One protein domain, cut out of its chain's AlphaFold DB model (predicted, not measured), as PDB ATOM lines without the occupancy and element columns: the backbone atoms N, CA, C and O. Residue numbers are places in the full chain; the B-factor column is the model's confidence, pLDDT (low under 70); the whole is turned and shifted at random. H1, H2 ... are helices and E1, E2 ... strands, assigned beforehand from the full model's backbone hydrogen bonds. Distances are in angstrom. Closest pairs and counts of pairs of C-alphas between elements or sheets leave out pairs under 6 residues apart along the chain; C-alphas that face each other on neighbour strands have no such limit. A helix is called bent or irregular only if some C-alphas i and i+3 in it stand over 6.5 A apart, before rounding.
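Overview. This is residues 423 to 465 of the 657 residues of an uncharacterized protein of Methylococcaceae bacterium NSP1-2 (UniProt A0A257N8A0). A two-stranded hairpin of E1 and E2 has helix H1 beside E2, and the short helix H2 makes the corner where the chain turns from H1 into E1. The hairpin's tip, residues 453 to 458, sticks out at one end, and residues 436 to 441 stand free at the other. The printed part has 43 residues, with H1, H2, E1 and E2 in that order; the sheet, E1 - E2, is antiparallel, and the class is mixed, helices and strands. The whole is compact, with a radius of gyration of the C-alphas of 10.3 A and spans of 29 by 22 by 16 A.

Along the chain. H1, residues 425 to 438, begins at C-alpha 425 (11.794, 5.528, 31.076) and is 18.9 A long. H1 is irregular, but only just: C-alphas 430 and 433 are 6.8 A apart. H2 holds residues 442 to 445 and is 5.3 A long. E1, residues 448 to 453, is 15.7 A long. E2, residues 456 to 463, is 19.7 A long and ends at C-alpha 463 (3.361, 3.091, 41.031).

Arrangement. E1 and E2 form a hairpin at 154 degrees, with N 449 and O 462 at 2.8 A and N 460 and O 451 at 3.1 A, within hydrogen-bond range. The closest C-alphas of H1 and E2, Ala 428 and Ile 461, are 6.6 A apart. H1, with residues 435 to 436 alone, only just touches H2, with 3 pairs of C-alphas within 8 A and only at the corner; the closest C-alphas, Leu 436 and Tyr 442, are 5.4 A apart. H1 and E1 are apart; H2 and E2 are only just apart, at 8.4 A. In H1, 7 of 10 O i to N i+4 pairs are within hydrogen-bond range; H2 is too short for such a pair.

Size, cuts and confidence. The C-alphas farthest apart, Glu 438 and Gly 455, are 29.8 A apart. The printed part has no cut, and its three links are tight. Residues 453 to 458 have pLDDT under 70.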
ATOM      1  N   VAL A 423       6.239   5.885  35.752       86.31
ATOM      2  CA  VAL A 423       7.685   6.060  35.925       86.31
ATOM      3  C   VAL A 423       8.321   6.485  34.587       86.31
ATOM      4  O   VAL A 423       8.121   5.800  33.578       86.31
ATOM      5  N   PRO A 424       9.099   7.586  34.541       84.81
ATOM      6  CA  PRO A 424       9.883   7.967  33.367       84.81
ATOM      7  C   PRO A 424      10.845   6.855  32.935       84.81
ATOM      8  O   PRO A 424      11.478   6.224  33.779       84.81
ATOM      9  N   TYR A 425      11.012   6.649  31.624       83.00
ATOM     10  CA  TYR A 425      11.794   5.528  31.076       83.00
ATOM     11  C   TYR A 425      13.219   5.429  31.646       83.00
ATOM     12  O   TYR A 425      13.665   4.333  31.972       83.00
ATOM     13  N   LYS A 426      13.904   6.566  31.847       82.50
ATOM     14  CA  LYS A 426      15.225   6.606  32.498       82.50
ATOM     15  C   LYS A 426      15.200   6.047  33.919       82.50
ATOM     16  O   LYS A 426      15.972   5.155  34.216       82.50
ATOM     17  N   ILE A 427      14.276   6.488  34.773       85.06
ATOM     18  CA  ILE A 427      14.163   5.978  36.152       85.06
ATOM     19  C   ILE A 427      13.771   4.491  36.142       85.06
ATOM     20  O   ILE A 427      14.320   3.691  36.893       85.06
ATOM     21  N   ALA A 428      12.870   4.082  35.244       87.56
ATOM     22  CA  ALA A 428      12.518   2.673  35.097       87.56
ATOM     23  C   ALA A 428      13.752   1.819  34.743       87.56
ATOM     24  O   ALA A 428      14.027   0.835  35.425       87.56
ATOM     25  N   LYS A 429      14.523   2.226  33.729       88.00
ATOM     26  CA  LYS A 429      15.708   1.511  33.239       88.00
ATOM     27  C   LYS A 429      16.892   1.557  34.207       88.00
ATOM     28  O   LYS A 429      17.491   0.523  34.475       88.00
ATOM     29  N   ASP A 430      17.243   2.749  34.674       86.69
ATOM     30  CA  ASP A 430      18.514   3.031  35.340       86.69
ATOM     31  C   ASP A 430      18.408   2.845  36.877       86.69
ATOM     32  O   ASP A 430      19.424   2.647  37.537       86.69
ATOM     33  N   GLU A 431      17.192   2.833  37.455       89.94
ATOM     34  CA  GLU A 431      16.957   2.587  38.891       89.94
ATOM     35  C   GLU A 431      16.088   1.365  39.228       89.94
ATOM     36  O   GLU A 431      16.353   0.720  40.241       89.94
ATOM     37  N   ILE A 432      15.003   1.088  38.491       91.38
ATOM     38  CA  ILE A 432      14.004   0.083  38.913       91.38
ATOM     39  C   ILE A 432      14.313  -1.309  38.363       91.38
ATOM     40  O   ILE A 432      14.264  -2.277  39.118       91.38
ATOM     41  N   LEU A 433      14.648  -1.429  37.075       91.62
ATOM     42  CA  LEU A 433      14.974  -2.722  36.467       91.62
ATOM     43  C   LEU A 433      16.175  -3.434  37.127       91.62
ATOM     44  O   LEU A 433      16.070  -4.647  37.291       91.62
ATOM     45  N   PRO A 434      17.252  -2.757  37.588       94.75
ATOM     46  CA  PRO A 434      18.313  -3.409  38.361       94.75
ATOM     47  C   PRO A 434      17.791  -4.010  39.674       94.75
ATOM     48  O   PRO A 434      17.963  -5.199  39.917       94.75
ATOM     49  N   LYS A 435      17.040  -3.227  40.463       93.81
ATOM     50  CA  LYS A 435      16.452  -3.665  41.744       93.81
ATOM     51  C   LYS A 435      15.433  -4.799  41.563       93.81
ATOM     52  O   LYS A 435      15.266  -5.617  42.457       93.81
ATOM     53  N   LEU A 436      14.765  -4.861  40.407       92.19
ATOM     54  CA  LEU A 436      13.846  -5.942  40.030       92.19
ATOM     55  C   LEU A 436      14.566  -7.208  39.527       92.19
ATOM     56  O   LEU A 436      14.048  -8.309  39.688       92.19
ATOM     57  N   ALA A 437      15.745  -7.065  38.915       92.31
ATOM     58  CA  ALA A 437      16.590  -8.194  38.527       92.31
ATOM     59  C   ALA A 437      17.286  -8.832  39.744       92.31
ATOM     60  O   ALA A 437      17.480 -10.044  39.772       92.31
ATOM     61  N   GLU A 438      17.622  -8.023  40.754       95.50
ATOM     62  CA  GLU A 438      18.087  -8.480  42.070       95.50
ATOM     63  C   GLU A 438      16.958  -9.122  42.897       95.50
ATOM     64  O   GLU A 438      17.196 -10.087  43.622       95.50
ATOM     65  N   ASP A 439      15.729  -8.604  42.789       95.50
ATOM     66  CA  ASP A 439      14.588  -9.017  43.609       95.50
ATOM     67  C   ASP A 439      13.256  -8.985  42.817       95.50
ATOM     68  O   ASP A 439      12.660  -7.916  42.638       95.50
ATOM     69  N   PRO A 440      12.737 -10.148  42.370       92.62
ATOM     70  CA  PRO A 440      11.510 -10.235  41.571       92.62
ATOM     71  C   PRO A 440      10.250  -9.641  42.226       92.62
ATOM     72  O   PRO A 440       9.349  -9.177  41.525       92.62
ATOM     73  N   ASP A 441      10.185  -9.608  43.561       94.75
ATOM     74  CA  ASP A 441       9.051  -9.068  44.320       94.75
ATOM     75  C   ASP A 441       9.166  -7.548  44.561       94.75
ATOM     76  O   ASP A 441       8.267  -6.941  45.160       94.75
ATOM     77  N   TYR A 442      10.236  -6.897  44.079       94.06
ATOM     78  CA  TYR A 442      10.481  -5.464  44.269       94.06
ATOM     79  C   TYR A 442       9.274  -4.602  43.874       94.06
ATOM     80  O   TYR A 442       8.835  -3.763  44.665       94.06
ATOM     81  N   LEU A 443       8.680  -4.834  42.693       93.44
ATOM     82  CA  LEU A 443       7.511  -4.064  42.253       93.44
ATOM     83  C   LEU A 443       6.317  -4.254  43.196       93.44
ATOM     84  O   LEU A 443       5.678  -3.270  43.566       93.44
ATOM     85  N   VAL A 444       6.045  -5.484  43.642       92.81
ATOM     86  CA  VAL A 444       4.926  -5.781  44.551       92.81
ATOM     87  C   VAL A 444       5.101  -5.022  45.867       92.81
ATOM     88  O   VAL A 444       4.185  -4.318  46.299       92.81
ATOM     89  N   ARG A 445       6.297  -5.076  46.468       92.94
ATOM     90  CA  ARG A 445       6.589  -4.387  47.738       92.94
ATOM     91  C   ARG A 445       6.608  -2.863  47.614       92.94
ATOM     92  O   ARG A 445       6.247  -2.184  48.570       92.94
ATOM     93  N   GLN A 446       6.967  -2.315  46.450       92.31
ATOM     94  CA  GLN A 446       6.871  -0.874  46.170       92.31
ATOM     95  C   GLN A 446       5.471  -0.419  45.710       92.31
ATOM     96  O   GLN A 446       5.286   0.762  45.407       92.31
ATOM     97  N   ASN A 447       4.471  -1.312  45.668       95.00
ATOM     98  CA  ASN A 447       3.130  -1.056  45.121       95.00
ATOM     99  C   ASN A 447       3.167  -0.526  43.671       95.00
ATOM    100  O   ASN A 447       2.478   0.430  43.298       95.00
ATOM    101  N   MET A 448       4.019  -1.147  42.861       94.50
ATOM    102  CA  MET A 448       4.197  -0.902  41.437       94.50
ATOM    103  C   MET A 448       3.624  -2.046  40.598       94.50
ATOM    104  O   MET A 448       3.408  -3.161  41.071       94.50
ATOM    105  N   GLU A 449       3.376  -1.755  39.327       92.50
ATOM    106  CA  GLU A 449       2.869  -2.700  38.340       92.50
ATOM    107  C   GLU A 449       3.463  -2.422  36.958       92.50
ATOM    108  O   GLU A 449       3.808  -1.281  36.633       92.50
ATOM    109  N   PHE A 450       3.540  -3.463  36.131       89.56
ATOM    110  CA  PHE A 450       3.697  -3.285  34.695       89.56
ATOM    111  C   PHE A 450       2.358  -2.882  34.077       89.56
ATOM    112  O   PHE A 450       1.316  -3.466  34.373       89.56
ATOM    113  N   VAL A 451       2.403  -1.900  33.184       85.69
ATOM    114  CA  VAL A 451       1.278  -1.446  32.372       85.69
ATOM    115  C   VAL A 451       1.650  -1.672  30.912       85.69
ATOM    116  O   VAL A 451       2.602  -1.074  30.405       85.69
ATOM    117  N   SER A 452       0.896  -2.543  30.243       73.38
ATOM    118  CA  SER A 452       0.939  -2.667  28.787       73.38
ATOM    119  C   SER A 452       0.176  -1.502  28.159       73.38
ATOM    120  O   SER A 452      -0.916  -1.155  28.620       73.38
ATOM    121  N   SER A 453       0.732  -0.893  27.113       57.94
ATOM    122  CA  SER A 453      -0.007   0.066  26.298       57.94
ATOM    123  C   SER A 453      -0.767  -0.698  25.223       57.94
ATOM    124  O   SER A 453      -0.165  -1.426  24.436       57.94
ATOM    125  N   SER A 454      -2.085  -0.513  25.146       51.78
ATOM    126  CA  SER A 454      -2.883  -1.097  24.059       51.78
ATOM    127  C   SER A 454      -2.309  -0.642  22.711       51.78
ATOM    128  O   SER A 454      -2.200   0.558  22.469       51.78
ATOM    129  N   GLY A 455      -1.873  -1.592  21.879       56.94
ATOM    130  CA  GLY A 455      -1.234  -1.320  20.586       56.94
ATOM    131  C   GLY A 455       0.276  -1.022  20.600       56.94
ATOM    132  O   GLY A 455       0.820  -0.746  19.536       56.94
ATOM    133  N   ASN A 456       0.982  -1.078  21.740       53.66
ATOM    134  CA  ASN A 456       2.442  -0.891  21.766       53.66
ATOM    135  C   ASN A 456       3.132  -1.764  22.833       53.66
ATOM    136  O   ASN A 456       2.880  -1.620  24.028       53.66
ATOM    137  N   SER A 457       4.052  -2.631  22.393       55.31
ATOM    138  CA  SER A 457       4.763  -3.632  23.209       55.31
ATOM    139  C   SER A 457       5.716  -3.062  24.272       55.31
ATOM    140  O   SER A 457       6.314  -3.825  25.031       55.31
ATOM    141  N   ALA A 458       5.889  -1.740  24.341       60.62
ATOM    142  CA  ALA A 458       6.695  -1.080  25.362       60.62
ATOM    143  C   ALA A 458       6.056  -1.202  26.763       60.62
ATOM    144  O   ALA A 458       5.184  -0.414  27.138       60.62
ATOM    145  N   LEU A 459       6.528  -2.168  27.559       70.12
ATOM    146  CA  LEU A 459       6.181  -2.304  28.977       70.12
ATOM    147  C   LEU A 459       6.565  -1.035  29.753       70.12
ATOM    148  O   LEU A 459       7.736  -0.655  29.807       70.12
ATOM    149  N   ARG A 460       5.584  -0.391  30.396       85.88
ATOM    150  CA  ARG A 460       5.800   0.769  31.278       85.88
ATOM    151  C   ARG A 460       5.641   0.342  32.734       85.88
ATOM    152  O   ARG A 460       4.828  -0.527  33.029       85.88
ATOM    153  N   ILE A 461       6.378   0.964  33.652       90.62
ATOM    154  CA  ILE A 461       6.215   0.742  35.098       90.62
ATOM    155  C   ILE A 461       5.390   1.889  35.685       90.62
ATOM    156  O   ILE A 461       5.610   3.058  35.353       90.62
ATOM    157  N   ARG A 462       4.434   1.565  36.560       92.75
ATOM    158  CA  ARG A 462       3.578   2.534  37.251       92.75
ATOM    159  C   ARG A 462       3.495   2.215  38.740       92.75
ATOM    160  O   ARG A 462       3.212   1.079  39.098       92.75
ATOM    161  N   GLN A 463       3.681   3.208  39.607       94.06
ATOM    162  CA  GLN A 463       3.361   3.091  41.031       94.06
ATOM    163  C   GLN A 463       1.908   3.506  41.280       94.06
ATOM    164  O   GLN A 463       1.447   4.542  40.785       94.06
ATOM    165  N   ARG A 464       1.180   2.698  42.054       94.44
ATOM    166  CA  ARG A 464      -0.205   2.980  42.447       94.44
ATOM    167  C   ARG A 464      -0.258   3.999  43.598       94.44
ATOM    168  O   ARG A 464       0.743   4.184  44.297       94.44
ATOM    169  N   PRO A 465      -1.404   4.661  43.837       94.25
ATOM    170  CA  PRO A 465      -1.563   5.559  44.978       94.25
ATOM    171  C   PRO A 465      -1.354   4.831  46.317       94.25
ATOM    172  O   PRO A 465      -1.667   3.645  46.447       94.25
TER     173      PRO A 465